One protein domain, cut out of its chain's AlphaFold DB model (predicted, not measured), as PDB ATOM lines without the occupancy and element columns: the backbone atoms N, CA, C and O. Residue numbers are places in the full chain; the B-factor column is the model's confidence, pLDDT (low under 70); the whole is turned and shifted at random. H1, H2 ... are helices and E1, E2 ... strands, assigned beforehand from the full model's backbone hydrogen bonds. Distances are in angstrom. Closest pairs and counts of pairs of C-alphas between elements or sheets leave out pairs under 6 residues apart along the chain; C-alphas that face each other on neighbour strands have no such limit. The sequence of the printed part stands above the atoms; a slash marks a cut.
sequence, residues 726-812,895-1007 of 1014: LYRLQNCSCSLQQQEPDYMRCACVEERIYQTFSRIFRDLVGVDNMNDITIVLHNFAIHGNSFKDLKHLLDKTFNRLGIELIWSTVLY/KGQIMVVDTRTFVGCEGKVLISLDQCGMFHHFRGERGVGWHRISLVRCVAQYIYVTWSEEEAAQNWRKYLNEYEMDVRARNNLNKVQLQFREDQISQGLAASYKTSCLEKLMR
ATOM      1  N   LEU A 726       7.398  14.083  88.260       86.62
ATOM      2  CA  LEU A 726       6.139  14.791  88.462       86.62
ATOM      3  C   LEU A 726       5.317  14.116  89.566       86.62
ATOM      4  O   LEU A 726       5.013  12.926  89.487       86.62
ATOM      5  N   TYR A 727       4.889  14.903  90.547       90.00
ATOM      6  CA  TYR A 727       3.900  14.517  91.543       90.00
ATOM      7  C   TYR A 727       2.701  15.444  91.455       90.00
ATOM      8  O   TYR A 727       2.830  16.665  91.541       90.00
ATOM      9  N   ARG A 728       1.522  14.845  91.319       89.50
ATOM     10  CA  ARG A 728       0.258  15.557  91.446       89.50
ATOM     11  C   ARG A 728      -0.347  15.270  92.802       89.50
ATOM     12  O   ARG A 728      -0.361  14.116  93.235       89.50
ATOM     13  N   LEU A 729      -0.872  16.306  93.444       92.12
ATOM     14  CA  LEU A 729      -1.786  16.103  94.555       92.12
ATOM     15  C   LEU A 729      -2.998  15.317  94.021       92.12
ATOM     16  O   LEU A 729      -3.483  15.598  92.925       92.12
ATOM     17  N   GLN A 730      -3.493  14.343  94.792       89.75
ATOM     18  CA  GLN A 730      -4.756  13.639  94.485       89.75
ATOM     19  C   GLN A 730      -5.889  14.648  94.279       89.75
ATOM     20  O   GLN A 730      -5.783  15.723  94.836       89.75
ATOM     21  N   ASN A 731      -6.963  14.367  93.546       88.12
ATOM     22  CA  ASN A 731      -8.048  15.351  93.382       88.12
ATOM     23  C   ASN A 731      -8.759  15.649  94.718       88.12
ATOM     24  O   ASN A 731      -8.894  14.763  95.564       88.12
ATOM     25  N   CYS A 732      -9.236  16.883  94.915       87.62
ATOM     26  CA  CYS A 732     -10.133  17.194  96.027       87.62
ATOM     27  C   CYS A 732     -11.446  16.414  95.879       87.62
ATOM     28  O   CYS A 732     -12.191  16.636  94.932       87.62
ATOM     29  N   SER A 733     -11.775  15.541  96.830       85.31
ATOM     30  CA  SER A 733     -13.098  14.899  96.871       85.31
ATOM     31  C   SER A 733     -14.192  15.838  97.389       85.31
ATOM     32  O   SER A 733     -15.371  15.621  97.120       85.31
ATOM     33  N   CYS A 734     -13.820  16.904  98.104       83.69
ATOM     34  CA  CYS A 734     -14.762  17.872  98.665       83.69
ATOM     35  C   CYS A 734     -15.275  18.891  97.629       83.69
ATOM     36  O   CYS A 734     -16.267  19.568  97.890       83.69
ATOM     37  N   SER A 735     -14.611  19.028  96.474       67.88
ATOM     38  CA  SER A 735     -14.947  20.046  95.468       67.88
ATOM     39  C   SER A 735     -16.217  19.733  94.686       67.88
ATOM     40  O   SER A 735     -16.902  20.655  94.261       67.88
ATOM     41  N   LEU A 736     -16.589  18.453  94.579       64.31
ATOM     42  CA  LEU A 736     -17.828  18.014  93.926       64.31
ATOM     43  C   LEU A 736     -19.098  18.574  94.595       64.31
ATOM     44  O   LEU A 736     -20.176  18.485  94.017       64.31
ATOM     45  N   GLN A 737     -18.987  19.134  95.803       66.00
ATOM     46  CA  GLN A 737     -20.116  19.632  96.592       66.00
ATOM     47  C   GLN A 737     -20.187  21.166  96.699       66.00
ATOM     48  O   GLN A 737     -21.153  21.674  97.261       66.00
ATOM     49  N   GLN A 738     -19.205  21.923  96.189       62.34
ATOM     50  CA  GLN A 738     -19.154  23.385  96.348       62.34
ATOM     51  C   GLN A 738     -19.118  24.100  94.991       62.34
ATOM     52  O   GLN A 738     -18.373  23.701  94.102       62.34
ATOM     53  N   GLN A 739     -19.909  25.172  94.843       63.44
ATOM     54  CA  GLN A 739     -20.001  25.947  93.594       63.44
ATOM     55  C   GLN A 739     -18.709  26.713  93.256       63.44
ATOM     56  O   GLN A 739     -18.423  26.875  92.077       63.44
ATOM     57  N   GLU A 740     -17.896  27.104  94.250       61.12
ATOM     58  CA  GLU A 740     -16.555  27.687  94.059       61.12
ATOM     59  C   GLU A 740     -15.644  27.380  95.271       61.12
ATOM     60  O   GLU A 740     -15.547  28.185  96.202       61.12
ATOM     61  N   PRO A 741     -14.995  26.204  95.338       65.12
ATOM     62  CA  PRO A 741     -14.159  25.855  96.478       65.12
ATOM     63  C   PRO A 741     -12.827  26.612  96.428       65.12
ATOM     64  O   PRO A 741     -12.042  26.453  95.495       65.12
ATOM     65  N   ASP A 742     -12.507  27.375  97.475       78.81
ATOM     66  CA  ASP A 742     -11.120  27.770  97.726       78.81
ATOM     67  C   ASP A 742     -10.335  26.528  98.179       78.81
ATOM     68  O   ASP A 742     -10.321  26.171  99.360       78.81
ATOM     69  N   TYR A 743      -9.714  25.820  97.230       78.19
ATOM     70  CA  TYR A 743      -9.035  24.542  97.486       78.19
ATOM     71  C   TYR A 743      -7.938  24.636  98.544       78.19
ATOM     72  O   TYR A 743      -7.677  23.653  99.235       78.19
ATOM     73  N   MET A 744      -7.324  25.812  98.708       80.00
ATOM     74  CA  MET A 744      -6.307  26.050  99.733       80.00
ATOM     75  C   MET A 744      -6.875  26.016 101.154       80.00
ATOM     76  O   MET A 744      -6.130  25.786 102.103       80.00
ATOM     77  N   ARG A 745      -8.192  26.199 101.299       83.31
ATOM     78  CA  ARG A 745      -8.923  26.152 102.572       83.31
ATOM     79  C   ARG A 745      -9.703  24.859 102.767       83.31
ATOM     80  O   ARG A 745     -10.339  24.670 103.802       83.31
ATOM     81  N   CYS A 746      -9.680  23.966 101.784       86.56
ATOM     82  CA  CYS A 746     -10.352  22.688 101.900       86.56
ATOM     83  C   CYS A 746      -9.695  21.836 102.995       86.56
ATOM     84  O   CYS A 746      -8.482  21.655 102.992       86.56
ATOM     85  N   ALA A 747     -10.486  21.229 103.882       85.50
ATOM     86  CA  ALA A 747      -9.961  20.393 104.965       85.50
ATOM     87  C   ALA A 747      -9.093  19.212 104.475       85.50
ATOM     88  O   ALA A 747      -8.215  18.756 105.204       85.50
ATOM     89  N   CYS A 748      -9.297  18.724 103.242       91.88
ATOM     90  CA  CYS A 748      -8.528  17.599 102.700       91.88
ATOM     91  C   CYS A 748      -7.153  17.983 102.122       91.88
ATOM     92  O   CYS A 748      -6.338  17.094 101.869       91.88
ATOM     93  N   VAL A 749      -6.872  19.274 101.892       91.25
ATOM     94  CA  VAL A 749      -5.653  19.706 101.184       91.25
ATOM     95  C   VAL A 749      -4.380  19.368 101.967       91.25
ATOM     96  O   VAL A 749      -3.391  18.943 101.374       91.25
ATOM     97  N   GLU A 750      -4.427  19.448 103.298       93.06
ATOM     98  CA  GLU A 750      -3.312  19.070 104.174       93.06
ATOM     99  C   GLU A 750      -2.959  17.591 104.036       93.06
ATOM    100  O   GLU A 750      -1.800  17.245 103.824       93.06
ATOM    101  N   GLU A 751      -3.964  16.714 104.097       94.81
ATOM    102  CA  GLU A 751      -3.764  15.271 103.970       94.81
ATOM    103  C   GLU A 751      -3.223  14.913 102.579       94.81
ATOM    104  O   GLU A 751      -2.308  14.099 102.457       94.81
ATOM    105  N   ARG A 752      -3.707  15.576 101.523       94.50
ATOM    106  CA  ARG A 752      -3.213  15.379 100.152       94.50
ATOM    107  C   ARG A 752      -1.748  15.796  99.996       94.50
ATOM    108  O   ARG A 752      -0.975  15.068  99.366       94.50
ATOM    109  N   ILE A 753      -1.346  16.935 100.569       94.06
ATOM    110  CA  ILE A 753       0.062  17.369 100.583       94.06
ATOM    111  C   ILE A 753       0.897  16.388 101.408       94.06
ATOM    112  O   ILE A 753       1.935  15.933 100.928       94.06
ATOM    113  N   TYR A 754       0.426  15.989 102.592       95.62
ATOM    114  CA  TYR A 754       1.100  15.014 103.449       95.62
ATOM    115  C   TYR A 754       1.362  13.693 102.725       95.62
ATOM    116  O   TYR A 754       2.497  13.212 102.716       95.62
ATOM    117  N   GLN A 755       0.354  13.123 102.067       95.06
ATOM    118  CA  GLN A 755       0.495  11.880 101.309       95.06
ATOM    119  C   GLN A 755       1.457  12.036 100.129       95.06
ATOM    120  O   GLN A 755       2.295  11.160  99.891       95.06
ATOM    121  N   THR A 756       1.382  13.165  99.421       94.81
ATOM    122  CA  THR A 756       2.263  13.462  98.285       94.81
ATOM    123  C   THR A 756       3.723  13.555  98.732       94.81
ATOM    124  O   THR A 756       4.575  12.857  98.186       94.81
ATOM    125  N   PHE A 757       4.022  14.335  99.775       94.88
ATOM    126  CA  PHE A 757       5.383  14.458 100.305       94.88
ATOM    127  C   PHE A 757       5.872  13.178 100.989       94.88
ATOM    128  O   PHE A 757       7.033  12.815 100.826       94.88
ATOM    129  N   SER A 758       4.995  12.424 101.657       93.88
ATOM    130  CA  SER A 758       5.328  11.089 102.179       93.88
ATOM    131  C   SER A 758       5.775  10.141 101.064       93.88
ATOM    132  O   SER A 758       6.729   9.383 101.234       93.88
ATOM    133  N   ARG A 759       5.106  10.188  99.902       91.62
ATOM    134  CA  ARG A 759       5.494   9.415  98.716       91.62
ATOM    135  C   ARG A 759       6.824   9.905  98.143       91.62
ATOM    136  O   ARG A 759       7.683   9.075  97.868       91.62
ATOM    137  N   ILE A 760       7.023  11.222  98.034       91.12
ATOM    138  CA  ILE A 760       8.296  11.812  97.587       91.12
ATOM    139  C   ILE A 760       9.451  11.336  98.476       91.12
ATOM    140  O   ILE A 760      10.444  10.831  97.960       91.12
ATOM    141  N   PHE A 761       9.329  11.431  99.802       91.00
ATOM    142  CA  PHE A 761      10.402  11.026 100.715       91.00
ATOM    143  C   PHE A 761      10.637   9.513 100.745       91.00
ATOM    144  O   PHE A 761      11.772   9.082 100.937       91.00
ATOM    145  N   ARG A 762       9.605   8.704 100.478       86.44
ATOM    146  CA  ARG A 762       9.757   7.259 100.254       86.44
ATOM    147  C   ARG A 762      10.549   6.957  98.979       86.44
ATOM    148  O   ARG A 762      11.398   6.073  98.983       86.44
ATOM    149  N   ASP A 763      10.309   7.704  97.908       80.25
ATOM    150  CA  ASP A 763      11.054   7.554  96.654       80.25
ATOM    151  C   ASP A 763      12.486   8.121  96.768       80.25
ATOM    152  O   ASP A 763      13.389   7.678  96.062       80.25
ATOM    153  N   LEU A 764      12.722   9.049  97.700       81.12
ATOM    154  CA  LEU A 764      14.036   9.608  98.040       81.12
ATOM    155  C   LEU A 764      14.793   8.825  99.130       81.12
ATOM    156  O   LEU A 764      15.794   9.327  99.651       81.12
ATOM    157  N   VAL A 765      14.370   7.602  99.476       72.69
ATOM    158  CA  VAL A 765      15.046   6.767 100.488       72.69
ATOM    159  C   VAL A 765      16.540   6.613 100.159       72.69
ATOM    160  O   VAL A 765      16.915   6.052  99.126       72.69
ATOM    161  N   GLY A 766      17.386   7.131 101.059       64.94
ATOM    162  CA  GLY A 766      18.852   7.195 100.949       64.94
ATOM    163  C   GLY A 766      19.429   8.603 100.732       64.94
ATOM    164  O   GLY A 766      20.645   8.754 100.615       64.94
ATOM    165  N   VAL A 767      18.594   9.645 100.632       74.31
ATOM    166  CA  VAL A 767      19.052  11.031 100.820       74.31
ATOM    167  C   VAL A 767      19.171  11.263 102.327       74.31
ATOM    168  O   VAL A 767      18.212  11.643 102.988       74.31
ATOM    169  N   ASP A 768      20.352  10.966 102.877       73.31
ATOM    170  CA  ASP A 768      20.583  10.926 104.331       73.31
ATOM    171  C   ASP A 768      20.537  12.308 105.010       73.31
ATOM    172  O   ASP A 768      20.374  12.397 106.225       73.31
ATOM    173  N   ASN A 769      20.686  13.389 104.237       82.31
ATOM    174  CA  ASN A 769      20.698  14.757 104.742       82.31
ATOM    175  C   ASN A 769      19.551  15.566 104.128       82.31
ATOM    176  O   ASN A 769      19.595  15.912 102.949       82.31
ATOM    177  N   MET A 770      18.546  15.906 104.938       86.25
ATOM    178  CA  MET A 770      17.420  16.744 104.505       86.25
ATOM    179  C   MET A 770      17.863  18.147 104.068       86.25
ATOM    180  O   MET A 770      17.219  18.738 103.205       86.25
ATOM    181  N   ASN A 771      19.017  18.624 104.545       82.12
ATOM    182  CA  ASN A 771      19.585  19.903 104.118       82.12
ATOM    183  C   ASN A 771      20.006  19.887 102.633       82.12
ATOM    184  O   ASN A 771      20.178  20.947 102.035       82.12
ATOM    185  N   ASP A 772      20.131  18.703 102.014       81.19
ATOM    186  CA  ASP A 772      20.372  18.561 100.574       81.19
ATOM    187  C   ASP A 772      19.098  18.792  99.736       81.19
ATOM    188  O   ASP A 772      19.147  18.685  98.506       81.19
ATOM    189  N   ILE A 773      17.958  19.068 100.376       87.81
ATOM    190  CA  ILE A 773      16.666  19.288  99.732       87.81
ATOM    191  C   ILE A 773      16.286  20.762  99.848       87.81
ATOM    192  O   ILE A 773      16.314  21.365 100.920       87.81
ATOM    193  N   THR A 774      15.904  21.357  98.723       87.81
ATOM    194  CA  THR A 774      15.348  22.713  98.675       87.81
ATOM    195  C   THR A 774      13.964  22.679  98.053       87.81
ATOM    196  O   THR A 774      13.782  22.088  96.990       87.81
ATOM    197  N   ILE A 775      13.001  23.337  98.695       89.38
ATOM    198  CA  ILE A 775      11.665  23.557  98.153       89.38
ATOM    199  C   ILE A 775      11.606  24.957  97.546       89.38
ATOM    200  O   ILE A 775      11.806  25.951  98.240       89.38
ATOM    201  N   VAL A 776      11.312  25.037  96.252       86.19
ATOM    202  CA  VAL A 776      11.069  26.290  95.535       86.19
ATOM    203  C   VAL A 776       9.577  26.471  95.326       86.19
ATOM    204  O   VAL A 776       8.924  25.650  94.687       86.19
ATOM    205  N   LEU A 777       9.047  27.576  95.838       85.69
ATOM    206  CA  LEU A 777       7.666  27.991  95.651       85.69
ATOM    207  C   LEU A 777       7.552  28.868  94.408       85.69
ATOM    208  O   LEU A 777       8.205  29.911  94.300       85.69
ATOM    209  N   HIS A 778       6.707  28.458  93.468       77.81
ATOM    210  CA  HIS A 778       6.504  29.202  92.232       77.81
ATOM    211  C   HIS A 778       5.552  30.398  92.424       77.81
ATOM    212  O   HIS A 778       4.552  30.327  93.137       77.81
ATOM    213  N   ASN A 779       5.953  31.535  91.834       62.84
ATOM    214  CA  ASN A 779       5.720  32.927  92.268       62.84
ATOM    215  C   ASN A 779       4.303  33.502  92.090       62.84
ATOM    216  O   ASN A 779       4.144  34.648  91.665       62.84
ATOM    217  N   PHE A 780       3.272  32.742  92.430       56.44
ATOM    218  CA  PHE A 780       1.889  33.197  92.274       56.44
ATOM    219  C   PHE A 780       1.102  33.250  93.589       56.44
ATOM    220  O   PHE A 780      -0.006  33.766  93.605       56.44
ATOM    221  N   ALA A 781       1.717  32.850  94.710       47.16
ATOM    222  CA  ALA A 781       1.121  32.965  96.045       47.16
ATOM    223  C   ALA A 781       1.609  34.182  96.861       47.16
ATOM    224  O   ALA A 781       0.914  34.606  97.776       47.16
ATOM    225  N   ILE A 782       2.792  34.745  96.566       51.28
ATOM    226  CA  ILE A 782       3.563  35.615  97.496       51.28
ATOM    227  C   ILE A 782       2.892  36.972  97.775       51.28
ATOM    228  O   ILE A 782       3.227  37.653  98.745       51.28
ATOM    229  N   HIS A 783       1.913  37.365  96.967       55.38
ATOM    230  CA  HIS A 783       1.124  38.564  97.208       55.38
ATOM    231  C   HIS A 783      -0.253  38.154  97.746       55.38
ATOM    232  O   HIS A 783      -1.091  37.674  96.997       55.38
ATOM    233  N   GLY A 784      -0.473  38.320  99.056       66.44
ATOM    234  CA  GLY A 784      -1.797  38.190  99.679       66.44
ATOM    235  C   GLY A 784      -1.977  37.006 100.636       66.44
ATOM    236  O   GLY A 784      -1.020  36.439 101.166       66.44
ATOM    237  N   ASN A 785      -3.242  36.670 100.904       72.38
ATOM    238  CA  ASN A 785      -3.640  35.640 101.873       72.38
ATOM    239  C   ASN A 785      -3.247  34.218 101.427       72.38
ATOM    240  O   ASN A 785      -2.930  33.383 102.271       72.38
ATOM    241  N   SER A 786      -3.150  33.971 100.117       75.00
ATOM    242  CA  SER A 786      -2.817  32.664  99.537       75.00
ATOM    243  C   SER A 786      -1.441  32.127  99.965       75.00
ATOM    244  O   SER A 786      -1.298  30.926 100.204       75.00
ATOM    245  N   PHE A 787      -0.420  32.985 100.125       81.88
ATOM    246  CA  PHE A 787       0.882  32.553 100.657       81.88
ATOM    247  C   PHE A 787       0.826  32.202 102.140       81.88
ATOM    248  O   PHE A 787       1.447  31.222 102.542       81.88
ATOM    249  N   LYS A 788       0.086  32.971 102.951       84.25
ATOM    250  CA  LYS A 788      -0.076  32.669 104.382       84.25
ATOM    251  C   LYS A 788      -0.736  31.304 104.566       84.25
ATOM    252  O   LYS A 788      -0.236  30.501 105.352       84.25
ATOM    253  N   ASP A 789      -1.779  31.036 103.783       85.88
ATOM    254  CA  ASP A 789      -2.506  29.766 103.798       85.88
ATOM    255  C   ASP A 789      -1.586  28.606 103.367       85.88
ATOM    256  O   ASP A 789      -1.460  27.617 104.090       85.88
ATOM    257  N   LEU A 790      -0.842  28.750 102.258       87.12
ATOM    258  CA  LEU A 790       0.128  27.736 101.814       87.12
ATOM    259  C   LEU A 790       1.250  27.505 102.835       87.12
ATOM    260  O   LEU A 790       1.620  26.361 103.094       87.12
ATOM    261  N   LYS A 791       1.809  28.575 103.409       90.19
ATOM    262  CA  LYS A 791       2.869  28.485 104.416       90.19
ATOM    263  C   LYS A 791       2.389  27.714 105.637       90.19
ATOM    264  O   LYS A 791       3.057  26.771 106.048       90.19
ATOM    265  N   HIS A 792       1.230  28.084 106.179       90.94
ATOM    266  CA  HIS A 792       0.641  27.400 107.327       90.94
ATOM    267  C   HIS A 792       0.419  25.910 107.042       90.94
ATOM    268  O   HIS A 792       0.762  25.053 107.858       90.94
ATOM    269  N   LEU A 793      -0.089  25.602 105.850       91.50
ATOM    270  CA  LEU A 793      -0.338  24.242 105.396       91.50
ATOM    271  C   LEU A 793       0.947  23.406 105.281       91.50
ATOM    272  O   LEU A 793       0.985  22.257 105.729       91.50
ATOM    273  N   LEU A 794       2.007  23.984 104.707       93.12
ATOM    274  CA  LEU A 794       3.314  23.341 104.592       93.12
ATOM    275  C   LEU A 794       3.966  23.159 105.966       93.12
ATOM    276  O   LEU A 794       4.404  22.053 106.268       93.12
ATOM    277  N   ASP A 795       3.956  24.180 106.827       94.25
ATOM    278  CA  ASP A 795       4.478  24.086 108.196       94.25
ATOM    279  C   ASP A 795       3.799  22.939 108.958       94.25
ATOM    280  O   ASP A 795       4.467  22.083 109.539       94.25
ATOM    281  N   LYS A 796       2.466  22.860 108.905       94.69
ATOM    282  CA  LYS A 796       1.701  21.794 109.563       94.69
ATOM    283  C   LYS A 796       2.021  20.410 108.987       94.69
ATOM    284  O   LYS A 796       2.285  19.470 109.739       94.69
ATOM    285  N   THR A 797       2.075  20.300 107.659       94.38
ATOM    286  CA  THR A 797       2.369  19.039 106.966       94.38
ATOM    287  C   THR A 797       3.772  18.517 107.282       94.38
ATOM    288  O   THR A 797       3.943  17.338 107.592       94.38
ATOM    289  N   PHE A 798       4.786  19.378 107.220       94.62
ATOM    290  CA  PHE A 798       6.177  18.982 107.439       94.62
ATOM    291  C   PHE A 798       6.479  18.711 108.912       94.62
ATOM    292  O   PHE A 798       7.177  17.743 109.212       94.62
ATOM    293  N   ASN A 799       5.839  19.437 109.836       94.00
ATOM    294  CA  ASN A 799       5.874  19.092 111.257       94.00
ATOM    295  C   ASN A 799       5.348  17.670 111.512       94.00
ATOM    296  O   ASN A 799       5.959  16.920 112.274       94.00
ATOM    297  N   ARG A 800       4.272  17.252 110.826       95.00
ATOM    298  CA  ARG A 800       3.755  15.872 110.893       95.00
ATOM    299  C   ARG A 800       4.716  14.842 110.286       95.00
ATOM    300  O   ARG A 800       4.734  13.697 110.728       95.00
ATOM    301  N   LEU A 801       5.529  15.237 109.307       92.31
ATOM    302  CA  LEU A 801       6.614  14.413 108.753       92.31
ATOM    303  C   LEU A 801       7.870  14.387 109.646       92.31
ATOM    304  O   LEU A 801       8.805  13.647 109.348       92.31
ATOM    305  N   GLY A 802       7.905  15.169 110.730       93.00
ATOM    306  CA  GLY A 802       9.080  15.308 111.592       93.00
ATOM    307  C   GLY A 802      10.218  16.114 110.953       93.00
ATOM    308  O   GLY A 802      11.376  15.920 111.318       93.00
ATOM    309  N   ILE A 803       9.893  16.987 109.996       93.12
ATOM    310  CA  ILE A 803      10.838  17.817 109.243       93.12
ATOM    311  C   ILE A 803      10.550  19.289 109.549       93.12
ATOM    312  O   ILE A 803       9.406  19.733 109.499       93.12
ATOM    313  N   GLU A 804      11.590  20.055 109.849       94.06
ATOM    314  CA  GLU A 804      11.495  21.495 110.076       94.06
ATOM    315  C   GLU A 804      11.690  22.261 108.759       94.06
ATOM    316  O   GLU A 804      12.607  21.967 107.990       94.06
ATOM    317  N   LEU A 805      10.838  23.255 108.491       92.38
ATOM    318  CA  LEU A 805      10.967  24.129 107.324       92.38
ATOM    319  C   LEU A 805      11.674  25.437 107.687       92.38
ATOM    320  O   LEU A 805      11.204  26.198 108.531       92.38
ATOM    321  N   ILE A 806      12.766  25.742 106.986       89.31
ATOM    322  CA  ILE A 806      13.481  27.017 107.092       89.31
ATOM    323  C   ILE A 806      13.040  27.925 105.948       89.31
ATOM    324  O   ILE A 806      13.452  27.754 104.798       89.31
ATOM    325  N   TRP A 807      12.221  28.919 106.269       85.19
ATOM    326  CA  TRP A 807      11.704  29.890 105.309       85.19
ATOM    327  C   TRP A 807      12.700  31.025 105.068       85.19
ATOM    328  O   TRP A 807      13.157  31.671 106.008       85.19
ATOM    329  N   SER A 808      13.002  31.314 103.801       73.06
ATOM    330  CA  SER A 808      13.792  32.496 103.445       73.06
ATOM    331  C   SER A 808      13.080  33.787 103.861       73.06
ATOM    332  O   SER A 808      11.900  33.992 103.569       73.06
ATOM    333  N   THR A 809      13.818  34.685 104.517       54.72
ATOM    334  CA  THR A 809      13.338  35.950 105.107       54.72
ATOM    335  C   THR A 809      12.686  36.907 104.105       54.72
ATOM    336  O   THR A 809      11.931  37.800 104.498       54.72
ATOM    337  N   VAL A 810      12.906  36.714 102.803       54.31
ATOM    338  CA  VAL A 810      12.314  37.538 101.736       54.31
ATOM    339  C   VAL A 810      10.800  37.334 101.602       54.31
ATOM    340  O   VAL A 810      10.095  38.238 101.161       54.31
ATOM    341  N   LEU A 811      10.274  36.198 102.060       50.44
ATOM    342  CA  LEU A 811       8.855  35.851 101.953       50.44
ATOM    343  C   LEU A 811       7.931  36.614 102.927       50.44
ATOM    344  O   LEU A 811       6.712  36.514 102.823       50.44
ATOM    345  N   TYR A 812       8.480  37.375 103.883       44.41
ATOM    346  CA  TYR A 812       7.738  37.829 105.069       44.41
ATOM    347  C   TYR A 812       7.157  39.254 105.029       44.41
ATOM    348  O   TYR A 812       6.428  39.619 105.950       44.41
ATOM    349  N   LYS A 895      16.012  16.929 114.142       69.88
ATOM    350  CA  LYS A 895      14.977  17.109 113.123       69.88
ATOM    351  C   LYS A 895      15.681  17.504 111.830       69.88
ATOM    352  O   LYS A 895      16.539  18.382 111.840       69.88
ATOM    353  N   GLY A 896      15.372  16.816 110.735       82.69
ATOM    354  CA  GLY A 896      15.882  17.219 109.429       82.69
ATOM    355  C   GLY A 896      15.324  18.597 109.080       82.69
ATOM    356  O   GLY A 896      14.140  18.838 109.313       82.69
ATOM    357  N   GLN A 897      16.155  19.483 108.539       89.06
ATOM    358  CA  GLN A 897      15.738  20.813 108.105       89.06
ATOM    359  C   GLN A 897      15.655  20.848 106.576       89.06
ATOM    360  O   GLN A 897      16.536  20.338 105.888       89.06
ATOM    361  N   ILE A 898      14.586  21.428 106.034       89.94
ATOM    362  CA  ILE A 898      14.422  21.671 104.598       89.94
ATOM    363  C   ILE A 898      14.203  23.153 104.379       89.94
ATOM    364  O   ILE A 898      13.392  23.804 105.032       89.94
ATOM    365  N   MET A 899      14.924  23.693 103.415       86.75
ATOM    366  CA  MET A 899      14.860  25.103 103.100       86.75
ATOM    367  C   MET A 899      13.755  25.395 102.081       86.75
ATOM    368  O   MET A 899      13.646  24.705 101.067       86.75
ATOM    369  N   VAL A 900      12.976  26.448 102.334       86.88
ATOM    370  CA  VAL A 900      11.904  26.931 101.462       86.88
ATOM    371  C   VAL A 900      12.225  28.338 100.962       86.88
ATOM    372  O   VAL A 900      12.479  29.260 101.740       86.88
ATOM    373  N   VAL A 901      12.208  28.506  99.645       80.69
ATOM    374  CA  VAL A 901      12.513  29.758  98.938       80.69
ATOM    375  C   VAL A 901      11.494  29.987  97.836       80.69
ATOM    376  O   VAL A 901      10.848  29.049  97.378       80.69
ATOM    377  N   ASP A 902      11.342  31.223  97.381       76.69
ATOM    378  CA  ASP A 902      10.582  31.492  96.164       76.69
ATOM    379  C   ASP A 902      11.468  31.500  94.921       76.69
ATOM    380  O   ASP A 902      12.686  31.620  95.001       76.69
ATOM    381  N   THR A 903      10.857  31.422  93.744       71.06
ATOM    382  CA  THR A 903      11.600  31.401  92.476       71.06
ATOM    383  C   THR A 903      12.422  32.643  92.158       71.06
ATOM    384  O   THR A 903      13.382  32.518  91.402       71.06
ATOM    385  N   ARG A 904      12.055  33.836  92.652       63.28
ATOM    386  CA  ARG A 904      12.839  35.062  92.410       63.28
ATOM    387  C   ARG A 904      14.068  35.071  93.306       63.28
ATOM    388  O   ARG A 904      15.133  35.491  92.872       63.28
ATOM    389  N   THR A 905      13.932  34.569  94.531       63.34
ATOM    390  CA  THR A 905      15.046  34.465  95.484       63.34
ATOM    391  C   THR A 905      15.860  33.192  95.324       63.34
ATOM    392  O   THR A 905      16.941  33.074  95.904       63.34
ATOM    393  N   PHE A 906      15.380  32.241  94.521       67.19
ATOM    394  CA  PHE A 906      16.099  31.019  94.230       67.19
ATOM    395  C   PHE A 906      17.301  31.292  93.330       67.19
ATOM    396  O   PHE A 906      17.229  31.294  92.099       67.19
ATOM    397  N   VAL A 907      18.457  31.462  93.967       56.09
ATOM    398  CA  VAL A 907      19.726  31.630  93.257       56.09
ATOM    399  C   VAL A 907      20.381  30.285  92.900       56.09
ATOM    400  O   VAL A 907      21.488  30.264  92.384       56.09
ATOM    401  N   GLY A 908      19.673  29.165  93.105       61.28
ATOM    402  CA  GLY A 908      20.142  27.791  92.894       61.28
ATOM    403  C   GLY A 908      20.163  26.962  94.177       61.28
ATOM    404  O   GLY A 908      20.280  27.514  95.270       61.28
ATOM    405  N   CYS A 909      20.053  25.635  94.057       53.50
ATOM    406  CA  CYS A 909      20.244  24.720  95.178       53.50
ATOM    407  C   CYS A 909      21.504  23.909  94.904       53.50
ATOM    408  O   CYS A 909      21.546  23.083  93.998       53.50
ATOM    409  N   GLU A 910      22.533  24.104  95.719       54.50
ATOM    410  CA  GLU A 910      23.646  23.147  95.776       54.50
ATOM    411  C   GLU A 910      23.238  21.854  96.493       54.50
ATOM    412  O   GLU A 910      24.000  20.891  96.549       54.50
ATOM    413  N   GLY A 911      21.996  21.813  96.988       60.19
ATOM    414  CA  GLY A 911      21.315  20.593  97.366       60.19
ATOM    415  C   GLY A 911      21.210  19.625  96.190       60.19
ATOM    416  O   GLY A 911      21.107  19.998  95.016       60.19
ATOM    417  N   LYS A 912      21.217  18.337  96.516       75.44
ATOM    418  CA  LYS A 912      21.075  17.281  95.521       75.44
ATOM    419  C   LYS A 912      19.648  17.234  94.965       75.44
ATOM    420  O   LYS A 912      19.461  16.782  93.840       75.44
ATOM    421  N   VAL A 913      18.645  17.701  95.712       85.12
ATOM    422  CA  VAL A 913      17.237  17.609  95.303       85.12
ATOM    423  C   VAL A 913      16.560  18.972  95.335       85.12
ATOM    424  O   VAL A 913      16.532  19.651  96.360       85.12
ATOM    425  N   LEU A 914      15.958  19.338  94.209       87.50
ATOM    426  CA  LEU A 914      15.089  20.496  94.079       87.50
ATOM    427  C   LEU A 914      13.640  20.031  93.983       87.50
ATOM    428  O   LEU A 914      13.290  19.333  93.034       87.50
ATOM    429  N   ILE A 915      12.799  20.445  94.926       90.62
ATOM    430  CA  ILE A 915      11.353  20.235  94.875       90.62
ATOM    431  C   ILE A 915      10.694  21.559  94.497       90.62
ATOM    432  O   ILE A 915      10.695  22.517  95.255       90.62
ATOM    433  N   SER A 916      10.131  21.621  93.307       88.50
ATOM    434  CA  SER A 916       9.422  22.770  92.770       88.50
ATOM    435  C   SER A 916       7.934  22.592  93.030       88.50
ATOM    436  O   SER A 916       7.330  21.666  92.503       88.50
ATOM    437  N   LEU A 917       7.355  23.441  93.879       89.62
ATOM    438  CA  LEU A 917       5.938  23.413  94.224       89.62
ATOM    439  C   LEU A 917       5.197  24.519  93.469       89.62
ATOM    440  O   LEU A 917       5.470  25.708  93.659       89.62
ATOM    441  N   ASP A 918       4.253  24.123  92.620       86.94
ATOM    442  CA  ASP A 918       3.525  25.022  91.730       86.94
ATOM    443  C   ASP A 918       2.013  24.781  91.778       86.94
ATOM    444  O   ASP A 918       1.498  23.784  91.270       86.94
ATOM    445  N   GLN A 919       1.300  25.749  92.351       85.88
ATOM    446  CA  GLN A 919      -0.160  25.759  92.469       85.88
ATOM    447  C   GLN A 919      -0.898  25.877  91.144       85.88
ATOM    448  O   GLN A 919      -2.073  25.535  91.089       85.88
ATOM    449  N   CYS A 920      -0.230  26.371  90.105       80.31
ATOM    450  CA  CYS A 920      -0.838  26.704  88.827       80.31
ATOM    451  C   CYS A 920      -0.432  25.734  87.716       80.31
ATOM    452  O   CYS A 920      -0.638  26.074  86.560       80.31
ATOM    453  N   GLY A 921       0.176  24.578  88.014       73.06
ATOM    454  CA  GLY A 921       0.404  23.507  87.028       73.06
ATOM    455  C   GLY A 921       1.017  23.972  85.714       73.06
ATOM    456  O   GLY A 921       0.576  23.549  84.651       73.06
ATOM    457  N   MET A 922       1.979  24.896  85.773       68.31
ATOM    458  CA  MET A 922       2.599  25.520  84.607       68.31
ATOM    459  C   MET A 922       1.699  26.392  83.703       68.31
ATOM    460  O   MET A 922       2.205  26.954  82.730       68.31
ATOM    461  N   PHE A 923       0.419  26.613  84.014       65.19
ATOM    462  CA  PHE A 923      -0.490  27.446  83.203       65.19
ATOM    463  C   PHE A 923       0.014  28.887  82.991       65.19
ATOM    464  O   PHE A 923      -0.275  29.522  81.978       65.19
ATOM    465  N   HIS A 924       0.859  29.385  83.890       59.19
ATOM    466  CA  HIS A 924       1.480  30.704  83.791       59.19
ATOM    467  C   HIS A 924       2.565  30.825  82.699       59.19
ATOM    468  O   HIS A 924       2.976  31.937  82.359       59.19
ATOM    469  N   HIS A 925       3.057  29.716  82.130       55.31
ATOM    470  CA  HIS A 925       4.134  29.736  81.129       55.31
ATOM    471  C   HIS A 925       3.720  30.300  79.765       55.31
ATOM    472  O   HIS A 925       4.584  30.640  78.955       55.31
ATOM    473  N   PHE A 926       2.420  30.428  79.508       54.94
ATOM    474  CA  PHE A 926       1.891  30.806  78.199       54.94
ATOM    475  C   PHE A 926       1.680  32.311  78.019       54.94
ATOM    476  O   PHE A 926       1.260  32.749  76.954       54.94
ATOM    477  N   ARG A 927       2.038  33.127  79.017       50.44
ATOM    478  CA  ARG A 927       1.785  34.575  79.005       50.44
ATOM    479  C   ARG A 927       2.719  35.410  78.117       50.44
ATOM    480  O   ARG A 927       2.735  36.624  78.251       50.44
ATOM    481  N   GLY A 928       3.564  34.799  77.278       46.47
ATOM    482  CA  GLY A 928       4.518  35.506  76.399       46.47
ATOM    483  C   GLY A 928       5.560  36.400  77.108       46.47
ATOM    484  O   GLY A 928       6.460  36.932  76.464       46.47
ATOM    485  N   GLU A 929       5.474  36.557  78.429       49.50
ATOM    486  CA  GLU A 929       6.232  37.522  79.214       49.50
ATOM    487  C   GLU A 929       7.445  36.912  79.933       49.50
ATOM    488  O   GLU A 929       7.669  35.699  80.031       49.50
ATOM    489  N   ARG A 930       8.264  37.814  80.481       46.56
ATOM    490  CA  ARG A 930       9.534  37.563  81.175       46.56
ATOM    491  C   ARG A 930       9.450  36.547  82.343       46.56
ATOM    492  O   ARG A 930      10.487  36.035  82.753       46.56
ATOM    493  N   GLY A 931       8.265  36.126  82.790       44.88
ATOM    494  CA  GLY A 931       8.070  35.132  83.862       44.88
ATOM    495  C   GLY A 931       8.651  33.732  83.600       44.88
ATOM    496  O   GLY A 931       9.151  33.093  84.523       44.88
ATOM    497  N   VAL A 932       8.713  33.286  82.338       48.31
ATOM    498  CA  VAL A 932       9.269  31.965  81.956       48.31
ATOM    499  C   VAL A 932      10.752  31.805  82.341       48.31
ATOM    500  O   VAL A 932      11.234  30.692  82.558       48.31
ATOM    501  N   GLY A 933      11.493  32.915  82.445       47.97
ATOM    502  CA  GLY A 933      12.935  32.909  82.707       47.97
ATOM    503  C   GLY A 933      13.297  32.317  84.067       47.97
ATOM    504  O   GLY A 933      14.231  31.530  84.157       47.97
ATOM    505  N   TRP A 934      12.513  32.611  85.106       50.00
ATOM    506  CA  TRP A 934      12.833  32.236  86.489       50.00
ATOM    507  C   TRP A 934      12.625  30.745  86.784       50.00
ATOM    508  O   TRP A 934      13.365  30.136  87.558       50.00
ATOM    509  N   HIS A 935      11.685  30.111  86.084       52.47
ATOM    510  CA  HIS A 935      11.493  28.660  86.138       52.47
ATOM    511  C   HIS A 935      12.656  27.919  85.478       52.47
ATOM    512  O   HIS A 935      13.139  26.925  86.015       52.47
ATOM    513  N   ARG A 936      13.181  28.455  84.366       54.25
ATOM    514  CA  ARG A 936      14.406  27.924  83.760       54.25
ATOM    515  C   ARG A 936      15.578  28.041  84.705       54.25
ATOM    516  O   ARG A 936      16.264  27.047  84.853       54.25
ATOM    517  N   ILE A 937      15.752  29.198  85.358       54.75
ATOM    518  CA  ILE A 937      16.797  29.434  86.370       54.75
ATOM    519  C   ILE A 937      16.703  28.410  87.505       54.75
ATOM    520  O   ILE A 937      17.729  27.946  87.994       54.75
ATOM    521  N   SER A 938      15.494  27.999  87.884       57.59
ATOM    522  CA  SER A 938      15.326  26.982  88.919       57.59
ATOM    523  C   SER A 938      15.773  25.593  88.445       57.59
ATOM    524  O   SER A 938      16.568  24.934  89.110       57.59
ATOM    525  N   LEU A 939      15.347  25.182  87.247       63.97
ATOM    526  CA  LEU A 939      15.711  23.895  86.636       63.97
ATOM    527  C   LEU A 939      17.222  23.779  86.385       63.97
ATOM    528  O   LEU A 939      17.869  22.821  86.786       63.97
ATOM    529  N   VAL A 940      17.811  24.780  85.740       58.91
ATOM    530  CA  VAL A 940      19.235  24.803  85.359       58.91
ATOM    531  C   VAL A 940      20.197  24.936  86.545       58.91
ATOM    532  O   VAL A 940      21.401  24.758  86.374       58.91
ATOM    533  N   ARG A 941      19.690  25.302  87.726       63.84
ATOM    534  CA  ARG A 941      20.473  25.406  88.963       63.84
ATOM    535  C   ARG A 941      20.196  24.244  89.925       63.84
ATOM    536  O   ARG A 941      20.577  24.316  91.090       63.84
ATOM    537  N   CYS A 942      19.546  23.181  89.440       60.91
ATOM    538  CA  CYS A 942      19.402  21.911  90.142       60.91
ATOM    539  C   CYS A 942      20.602  20.994  89.856       60.91
ATOM    540  O   CYS A 942      20.921  20.716  88.698       60.91
ATOM    541  N   VAL A 943      21.252  20.501  90.915       65.75
ATOM    542  CA  VAL A 943      22.539  19.796  90.811       65.75
ATOM    543  C   VAL A 943      22.398  18.269  90.776       65.75
ATOM    544  O   VAL A 943      23.363  17.606  90.423       65.75
ATOM    545  N   ALA A 944      21.243  17.657  91.084       74.56
ATOM    546  CA  ALA A 944      21.108  16.202  90.882       74.56
ATOM    547  C   ALA A 944      19.705  15.670  90.540       74.56
ATOM    548  O   ALA A 944      19.608  14.812  89.664       74.56
ATOM    549  N   GLN A 945      18.637  16.151  91.185       84.69
ATOM    550  CA  GLN A 945      17.258  15.727  90.914       84.69
ATOM    551  C   GLN A 945      16.268  16.875  91.003       84.69
ATOM    552  O   GLN A 945      16.201  17.569  92.014       84.69
ATOM    553  N   TYR A 946      15.420  16.975  89.985       86.25
ATOM    554  CA  TYR A 946      14.289  17.889  89.959       86.25
ATOM    555  C   TYR A 946      12.979  17.130  90.200       86.25
ATOM    556  O   TYR A 946      12.694  16.137  89.529       86.25
ATOM    557  N   ILE A 947      12.193  17.570  91.176       88.00
ATOM    558  CA  ILE A 947      10.865  17.047  91.488       88.00
ATOM    559  C   ILE A 947       9.883  18.193  91.313       88.00
ATOM    560  O   ILE A 947      10.012  19.217  91.973       88.00
ATOM    561  N   TYR A 948       8.908  18.027  90.436       88.69
ATOM    562  CA  TYR A 948       7.858  18.999  90.197       88.69
ATOM    563  C   TYR A 948       6.576  18.524  90.880       88.69
ATOM    564  O   TYR A 948       6.075  17.439  90.593       88.69
ATOM    565  N   VAL A 949       6.074  19.318  91.818       90.69
ATOM    566  CA  VAL A 949       4.871  19.048  92.603       90.69
ATOM    567  C   VAL A 949       3.813  20.062  92.214       90.69
ATOM    568  O   VAL A 949       4.031  21.269  92.325       90.69
ATOM    569  N   THR A 950       2.658  19.581  91.774       90.31
ATOM    570  CA  THR A 950       1.563  20.449  91.350       90.31
ATOM    571  C   THR A 950       0.193  19.911  91.748       90.31
ATOM    572  O   THR A 950       0.052  18.757  92.154       90.31
ATOM    573  N   TRP A 951      -0.815  20.772  91.679       89.88
ATOM    574  CA  TRP A 951      -2.206  20.448  91.967       89.88
ATOM    575  C   TRP A 951      -2.800  19.634  90.811       89.88
ATOM    576  O   TRP A 951      -2.141  19.407  89.790       89.88
ATOM    577  N   SER A 952      -4.033  19.147  90.966       86.75
ATOM    578  CA  SER A 952      -4.725  18.548  89.823       86.75
ATOM    579  C   SER A 952      -4.897  19.585  88.712       86.75
ATOM    580  O   SER A 952      -4.869  20.784  88.970       86.75
ATOM    581  N   GLU A 953      -5.056  19.147  87.465       81.38
ATOM    582  CA  GLU A 953      -5.146  20.062  86.319       81.38
ATOM    583  C   GLU A 953      -6.298  21.072  86.468       81.38
ATOM    584  O   GLU A 953      -6.121  22.265  86.231       81.38
ATOM    585  N   GLU A 954      -7.450  20.606  86.950       82.75
ATOM    586  CA  GLU A 954      -8.635  21.424  87.216       82.75
ATOM    587  C   GLU A 954      -8.375  22.472  88.303       82.75
ATOM    588  O   GLU A 954      -8.692  23.649  88.126       82.75
ATOM    589  N   GLU A 955      -7.763  22.064  89.416       85.06
ATOM    590  CA  GLU A 955      -7.420  22.957  90.525       85.06
ATOM    591  C   GLU A 955      -6.329  23.948  90.125       85.06
ATOM    592  O   GLU A 955      -6.411  25.128  90.451       85.06
ATOM    593  N   ALA A 956      -5.326  23.492  89.377       83.69
ATOM    594  CA  ALA A 956      -4.253  24.322  88.862       83.69
ATOM    595  C   ALA A 956      -4.779  25.394  87.901       83.69
ATOM    596  O   ALA A 956      -4.386  26.558  88.006       83.69
ATOM    597  N   ALA A 957      -5.707  25.034  87.012       80.12
ATOM    598  CA  ALA A 957      -6.373  25.980  86.126       80.12
ATOM    599  C   ALA A 957      -7.228  26.990  86.908       80.12
ATOM    600  O   ALA A 957      -7.250  28.175  86.572       80.12
ATOM    601  N   GLN A 958      -7.913  26.553  87.965       80.19
ATOM    602  CA  GLN A 958      -8.717  27.436  88.814       80.19
ATOM    603  C   GLN A 958      -7.851  28.385  89.647       80.19
ATOM    604  O   GLN A 958      -8.108  29.589  89.651       80.19
ATOM    605  N   ASN A 959      -6.777  27.886  90.264       79.38
ATOM    606  CA  ASN A 959      -5.775  28.701  90.952       79.38
ATOM    607  C   ASN A 959      -5.168  29.738  90.002       79.38
ATOM    608  O   ASN A 959      -5.020  30.902  90.367       79.38
ATOM    609  N   TRP A 960      -4.881  29.338  88.761       78.38
ATOM    610  CA  TRP A 960      -4.390  30.245  87.731       78.38
ATOM    611  C   TRP A 960      -5.406  31.340  87.376       78.38
ATOM    612  O   TRP A 960      -5.033  32.509  87.305       78.38
ATOM    613  N   ARG A 961      -6.691  31.003  87.201       77.12
ATOM    614  CA  ARG A 961      -7.756  31.996  86.954       77.12
ATOM    615  C   ARG A 961      -7.925  32.961  88.125       77.12
ATOM    616  O   ARG A 961      -7.992  34.165  87.906       77.12
ATOM    617  N   LYS A 962      -7.950  32.447  89.361       77.94
ATOM    618  CA  LYS A 962      -8.013  33.266  90.580       77.94
ATOM    619  C   LYS A 962      -6.843  34.246  90.623       77.94
ATOM    620  O   LYS A 962      -7.053  35.446  90.774       77.94
ATOM    621  N   TYR A 963      -5.635  33.746  90.379       74.56
ATOM    622  CA  TYR A 963      -4.439  34.574  90.300       74.56
ATOM    623  C   TYR A 963      -4.531  35.643  89.199       74.56
ATOM    624  O   TYR A 963      -4.182  36.798  89.431       74.56
ATOM    625  N   LEU A 964      -4.994  35.281  87.998       71.06
ATOM    626  CA  LEU A 964      -5.175  36.229  86.898       71.06
ATOM    627  C   LEU A 964      -6.117  37.366  87.291       71.06
ATOM    628  O   LEU A 964      -5.787  38.523  87.040       71.06
ATOM    629  N   ASN A 965      -7.230  37.043  87.949       75.25
ATOM    630  CA  ASN A 965      -8.201  38.027  88.417       75.25
ATOM    631  C   ASN A 965      -7.591  38.961  89.474       75.25
ATOM    632  O   ASN A 965      -7.706  40.178  89.349       75.25
ATOM    633  N   GLU A 966      -6.888  38.414  90.470       73.19
ATOM    634  CA  GLU A 966      -6.198  39.200  91.506       73.19
ATOM    635  C   GLU A 966      -5.131  40.123  90.895       73.19
ATOM    636  O   GLU A 966      -5.081  41.318  91.186       73.19
ATOM    637  N   TYR A 967      -4.312  39.595  89.981       69.19
ATOM    638  CA  TYR A 967      -3.297  40.374  89.276       69.19
ATOM    639  C   TYR A 967      -3.914  41.466  88.398       69.19
ATOM    640  O   TYR A 967      -3.381  42.571  88.314       69.19
ATOM    641  N   GLU A 968      -5.024  41.180  87.719       67.44
ATOM    642  CA  GLU A 968      -5.733  42.185  86.936       67.44
ATOM    643  C   GLU A 968      -6.295  43.298  87.803       67.44
ATOM    644  O   GLU A 968      -6.175  44.457  87.415       67.44
ATOM    645  N   MET A 969      -6.856  42.978  88.968       68.44
ATOM    646  CA  MET A 969      -7.289  43.996  89.922       68.44
ATOM    647  C   MET A 969      -6.114  44.879  90.352       68.44
ATOM    648  O   MET A 969      -6.229  46.103  90.307       68.44
ATOM    649  N   ASP A 970      -4.960  44.281  90.650       65.19
ATOM    650  CA  ASP A 970      -3.734  44.999  91.010       65.19
ATOM    651  C   ASP A 970      -3.214  45.895  89.876       65.19
ATOM    652  O   ASP A 970      -2.812  47.038  90.103       65.19
ATOM    653  N   VAL A 971      -3.220  45.406  88.632       65.00
ATOM    654  CA  VAL A 971      -2.773  46.200  87.481       65.00
ATOM    655  C   VAL A 971      -3.779  47.295  87.138       65.00
ATOM    656  O   VAL A 971      -3.344  48.403  86.847       65.00
ATOM    657  N   ARG A 972      -5.090  47.028  87.198       67.06
ATOM    658  CA  ARG A 972      -6.141  48.044  86.999       67.06
ATOM    659  C   ARG A 972      -6.065  49.134  88.070       67.06
ATOM    660  O   ARG A 972      -6.259  50.299  87.752       67.06
ATOM    661  N   ALA A 973      -5.727  48.773  89.308       66.25
ATOM    662  CA  ALA A 973      -5.517  49.733  90.388       66.25
ATOM    663  C   ALA A 973      -4.272  50.615  90.174       66.25
ATOM    664  O   ALA A 973      -4.248  51.754  90.632       66.25
ATOM    665  N   ARG A 974      -3.236  50.109  89.484       60.12
ATOM    666  CA  ARG A 974      -1.972  50.839  89.252       60.12
ATOM    667  C   ARG A 974      -1.919  51.591  87.926       60.12
ATOM    668  O   ARG A 974      -1.251  52.615  87.843       60.12
ATOM    669  N   ASN A 975      -2.587  51.085  86.894       56.50
ATOM    670  CA  ASN A 975      -2.514  51.587  85.532       56.50
ATOM    671  C   ASN A 975      -3.933  51.743  84.974       56.50
ATOM    672  O   ASN A 975      -4.662  50.758  84.863       56.50
ATOM    673  N   ASN A 976      -4.292  52.961  84.554       52.84
ATOM    674  CA  ASN A 976      -5.495  53.253  83.763       52.84
ATOM    675  C   ASN A 976      -5.404  52.574  82.379       52.84
ATOM    676  O   ASN A 976      -5.160  53.229  81.365       52.84
ATOM    677  N   LEU A 977      -5.525  51.246  82.328       58.94
ATOM    678  CA  LEU A 977      -5.492  50.476  81.087       58.94
ATOM    679  C   LEU A 977      -6.735  50.784  80.249       58.94
ATOM    680  O   LEU A 977      -7.854  50.839  80.762       58.94
ATOM    681  N   ASN A 978      -6.548  50.952  78.941       69.19
ATOM    682  CA  ASN A 978      -7.665  51.186  78.026       69.19
ATOM    683  C   ASN A 978      -8.375  49.867  77.647       69.19
ATOM    684  O   ASN A 978      -7.838  48.770  77.814       69.19
ATOM    685  N   LYS A 979      -9.596  49.969  77.099       69.06
ATOM    686  CA  LYS A 979     -10.424  48.807  76.708       69.06
ATOM    687  C   LYS A 979      -9.726  47.845  75.734       69.06
ATOM    688  O   LYS A 979      -9.976  46.651  75.789       69.06
ATOM    689  N   VAL A 980      -8.829  48.343  74.881       62.84
ATOM    690  CA  VAL A 980      -8.093  47.521  73.903       62.84
ATOM    691  C   VAL A 980      -7.042  46.648  74.594       62.84
ATOM    692  O   VAL A 980      -6.886  45.479  74.254       62.84
ATOM    693  N   GLN A 981      -6.353  47.183  75.606       61.53
ATOM    694  CA  GLN A 981      -5.404  46.421  76.422       61.53
ATOM    695  C   GLN A 981      -6.103  45.366  77.288       61.53
ATOM    696  O   GLN A 981      -5.520  44.313  77.538       61.53
ATOM    697  N   LEU A 982      -7.338  45.637  77.726       63.03
ATOM    698  CA  LEU A 982      -8.182  44.658  78.414       63.03
ATOM    699  C   LEU A 982      -8.610  43.533  77.461       63.03
ATOM    700  O   LEU A 982      -8.354  42.373  77.766       63.03
ATOM    701  N   GLN A 983      -9.128  43.865  76.274       68.56
ATOM    702  CA  GLN A 983      -9.553  42.870  75.280       68.56
ATOM    703  C   GLN A 983      -8.395  41.969  74.823       68.56
ATOM    704  O   GLN A 983      -8.518  40.752  74.827       68.56
ATOM    705  N   PHE A 984      -7.227  42.546  74.514       61.97
ATOM    706  CA  PHE A 984      -6.040  41.768  74.137       61.97
ATOM    707  C   PHE A 984      -5.610  40.792  75.245       61.97
ATOM    708  O   PHE A 984      -5.102  39.706  74.967       61.97
ATOM    709  N   ARG A 985      -5.811  41.161  76.516       61.22
ATOM    710  CA  ARG A 985      -5.509  40.297  77.662       61.22
ATOM    711  C   ARG A 985      -6.557  39.202  77.852       61.22
ATOM    712  O   ARG A 985      -6.158  38.068  78.098       61.22
ATOM    713  N   GLU A 986      -7.841  39.495  77.671       66.75
ATOM    714  CA  GLU A 986      -8.916  38.488  77.662       66.75
ATOM    715  C   GLU A 986      -8.718  37.457  76.539       66.75
ATOM    716  O   GLU A 986      -8.854  36.249  76.759       66.75
ATOM    717  N   ASP A 987      -8.280  37.912  75.364       64.69
ATOM    718  CA  ASP A 987      -7.928  37.042  74.243       64.69
ATOM    719  C   ASP A 987      -6.718  36.156  74.589       64.69
ATOM    720  O   ASP A 987      -6.714  34.966  74.272       64.69
ATOM    721  N   GLN A 988      -5.716  36.674  75.313       59.31
ATOM    722  CA  GLN A 988      -4.599  35.858  75.810       59.31
ATOM    723  C   GLN A 988      -5.008  34.849  76.889       59.31
ATOM    724  O   GLN A 988      -4.452  33.752  76.927       59.31
ATOM    725  N   ILE A 989      -5.969  35.178  77.754       58.53
ATOM    726  CA  ILE A 989      -6.519  34.237  78.744       58.53
ATOM    727  C   ILE A 989      -7.252  33.099  78.026       58.53
ATOM    728  O   ILE A 989      -7.034  31.924  78.333       58.53
ATOM    729  N   SER A 990      -8.046  33.444  77.014       60.78
ATOM    730  CA  SER A 990      -8.768  32.487  76.171       60.78
ATOM    731  C   SER A 990      -7.812  31.606  75.353       60.78
ATOM    732  O   SER A 990      -8.005  30.395  75.257       60.78
ATOM    733  N   GLN A 991      -6.712  32.168  74.842       58.84
ATOM    734  CA  GLN A 991      -5.643  31.412  74.173       58.84
ATOM    735  C   GLN A 991      -4.800  30.569  75.145       58.84
ATOM    736  O   GLN A 991      -4.328  29.494  74.777       58.84
ATOM    737  N   GLY A 992      -4.639  31.002  76.399       53.00
ATOM    738  CA  GLY A 992      -3.988  30.229  77.460       53.00
ATOM    739  C   GLY A 992      -4.720  28.920  77.779       53.00
ATOM    740  O   GLY A 992      -4.075  27.925  78.101       53.00
ATOM    741  N   LEU A 993      -6.046  28.881  77.601       51.50
ATOM    742  CA  LEU A 993      -6.839  27.648  77.684       51.50
ATOM    743  C   LEU A 993      -6.546  26.695  76.515       51.50
ATOM    744  O   LEU A 993      -6.421  25.493  76.735       51.50
ATOM    745  N   ALA A 994      -6.331  27.208  75.298       48.59
ATOM    746  CA  ALA A 994      -5.875  26.396  74.163       48.59
ATOM    747  C   ALA A 994      -4.434  25.877  74.348       48.59
ATOM    748  O   ALA A 994      -4.050  24.849  73.787       48.59
ATOM    749  N   ALA A 995      -3.632  26.551  75.174       48.22
ATOM    750  CA  ALA A 995      -2.282  26.125  75.506       48.22
ATOM    751  C   ALA A 995      -2.218  24.915  76.463       48.22
ATOM    752  O   ALA A 995      -1.156  24.291  76.545       48.22
ATOM    753  N   SER A 996      -3.339  24.502  77.086       50.31
ATOM    754  CA  SER A 996      -3.407  23.251  77.868       50.31
ATOM    755  C   SER A 996      -3.040  22.015  77.027       50.31
ATOM    756  O   SER A 996      -2.445  21.059  77.525       50.31
ATOM    757  N   TYR A 997      -3.248  22.084  75.705       48.12
ATOM    758  CA  TYR A 997      -2.823  21.050  74.759       48.12
ATOM    759  C   TYR A 997      -1.292  20.892  74.665       48.12
ATOM    760  O   TYR A 997      -0.812  19.816  74.308       48.12
ATOM    761  N   LYS A 998      -0.496  21.921  75.005       50.94
ATOM    762  CA  LYS A 998       0.981  21.850  75.023       50.94
ATOM    763  C   LYS A 998       1.541  21.338  76.354       50.94
ATOM    764  O   LYS A 998       2.642  20.784  76.357       50.94
ATOM    765  N   THR A 999       0.792  21.444  77.455       53.31
ATOM    766  CA  THR A 999       1.158  20.873  78.768       53.31
ATOM    767  C   THR A 999       1.313  19.352  78.684       53.31
ATOM    768  O   THR A 999       2.248  18.800  79.260       53.31
ATOM    769  N   SER A1000       0.515  18.698  77.830       55.84
ATOM    770  CA  SER A1000       0.646  17.282  77.450       55.84
ATOM    771  C   SER A1000       2.073  16.887  77.044       55.84
ATOM    772  O   SER A1000       2.559  15.838  77.458       55.84
ATOM    773  N   CYS A1001       2.797  17.727  76.293       54.03
ATOM    774  CA  CYS A1001       4.147  17.391  75.833       54.03
ATOM    775  C   CYS A1001       5.172  17.415  76.982       54.03
ATOM    776  O   CYS A1001       5.997  16.511  77.107       54.03
ATOM    777  N   LEU A1002       5.081  18.405  77.877       58.25
ATOM    778  CA  LEU A1002       5.964  18.486  79.044       58.25
ATOM    779  C   LEU A1002       5.639  17.419  80.089       58.25
ATOM    780  O   LEU A1002       6.538  16.849  80.703       58.25
ATOM    781  N   GLU A1003       4.358  17.112  80.261       62.28
ATOM    782  CA  GLU A1003       3.913  16.013  81.108       62.28
ATOM    783  C   GLU A1003       4.428  14.673  80.607       62.28
ATOM    784  O   GLU A1003       4.908  13.879  81.413       62.28
ATOM    785  N   LYS A1004       4.404  14.434  79.290       63.22
ATOM    786  CA  LYS A1004       4.994  13.226  78.702       63.22
ATOM    787  C   LYS A1004       6.482  13.085  79.049       63.22
ATOM    788  O   LYS A1004       6.957  11.983  79.287       63.22
ATOM    789  N   LEU A1005       7.213  14.192  79.167       56.94
ATOM    790  CA  LEU A1005       8.635  14.178  79.532       56.94
ATOM    791  C   LEU A1005       8.897  13.990  81.039       56.94
ATOM    792  O   LEU A1005       9.997  13.578  81.405       56.94
ATOM    793  N   MET A1006       7.920  14.293  81.906       57.19
ATOM    794  CA  MET A1006       8.071  14.289  83.375       57.19
ATOM    795  C   MET A1006       7.293  13.176  84.102       57.19
ATOM    796  O   MET A1006       7.495  12.970  85.302       57.19
ATOM    797  N   ARG A1007       6.376  12.468  83.428       59.50
ATOM    798  CA  ARG A1007       5.588  11.383  84.034       59.50
ATOM    799  C   ARG A1007       6.469  10.179  84.370       59.50
ATOM    800  O   ARG A1007       7.260   9.712  83.556       59.50
TER     801      ARG A1007
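Overview. This is residues 726 to 812 and 895 to 1007 of the 1014 residues of an uncharacterized protein of Stichopus japonicus (UniProt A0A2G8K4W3). A strongly twisted wall of six parallel strands has H1 and H2 packed over one face and the shorter H5 over the other, while a long helical arm, H6 and H7, reaches away from the sheet and folds back. Residues 973 to 981, at the turn of that arm, stick out, and H8 then brings the end of the printed part back to the edge strand E1. The printed part has 200 residues with eight named helices and six named strands, in the order E1 H1 E2 H2 E3 H3 E4 E5 H4 H5 E6 H6 H7 H8; the sheet's order is E1 E6 E5 E2 E4 E3, and the class is mixed, helices and strands. The whole is compact, with a radius of gyration of the C-alphas of 17.3 A and spans of 56 by 40 by 36 A.

Along the chain. E1, residues 726 to 728, begins with C-alpha 726 at (6.139, 14.791, 88.462). After residues 729 to 748, which hold no named element, come H1, residues 749 to 763, 21.1 A long, and E2, residues 773 to 777. H2, residues 785 to 800, is 23.0 A long and is followed by E3, residues 803 to 807, and H3, residues 809 to 812. Beyond the cut stands E4, residues 896 to 902, the longest strand at 20.2 A, with C-alpha 896 at (15.882, 17.219, 109.429). E5, residues 913 to 918, is 16.0 A long. Then come H4, residues 923 to 926, H5, residues 932 to 940, and E6, residues 945 to 950, 16.4 A long. H6, residues 953 to 974, is the longest helix at 31.1 A. H7, residues 979 to 994, is 23.0 A long, and H8, residues 996 to 1006, ends with C-alpha 1006 at (8.071, 14.289, 83.375).

Arrangement. In the sheet, N 950 and O 727 are 2.9 A apart between E1 and E6, and N 916 and O 947 are 2.8 A apart between E5 and E6. Between the neighbour strands E2 and E5, N 776 and O 915 are 2.8 A apart, between E4 and E2, N 901 and O 775 are 2.9 A apart, and between E3 and E4, N 806 and O 898 are 2.8 A apart, each pair within hydrogen-bond range. H1 is on the sheet at a height of 10.0 A, over E6 and only just over E1, with 3 C-alphas falling on E1. H2 is on the same face at a height of 9.9 A, over E4, and runs along the strands. H1 and H2 touch through residues 750 to 754 and 793 to 800, at a steep tilt of 51 degrees, the same way; their closest C-alphas, of Tyr 754 and Thr 797, are 5.5 A apart. H5 is on the opposite face at a height of 10.2 A, only just over E5 and E2, with 3 C-alphas falling on each. E5, H4 H5 and E6 form a strand-helix-strand unit, two parallel neighbour strands with helices between, whose crossover is right-handed. The units E1, H1, E2 and E2, H2, E3 are split, with other strands between their two, and are right-handed too. H4 and H6 touch, the C-alphas of Phe 923 and Trp 960 being 6.6 A apart. H6 and H7 are near each other and neither is on the sheet, while H7 and H8 meet only through their link. H3 only grazes the sheet with residues 809 to 811, and H8 with residues 1003 to 1006. In H1, H2, H5 and H6 every O i to N i+4 pair is within hydrogen-bond range, against 11 of 12 in H7 and 4 of 7 in H8; H3 and H4 are too short for such a pair.

Size, cuts and confidence. The C-alphas farthest apart, those of Gly 766 and Lys 979, are 56.4 A apart. Residues 813 to 894 are not printed, and C-alphas 812 and 895 are 23.4 A apart across that cut. Of the links printed whole, E1 to H1 is the long one. The mean pLDDT of the printed part is 73.5, and 90 residues are under 70, among them 922 to 943 and 967 to 1007.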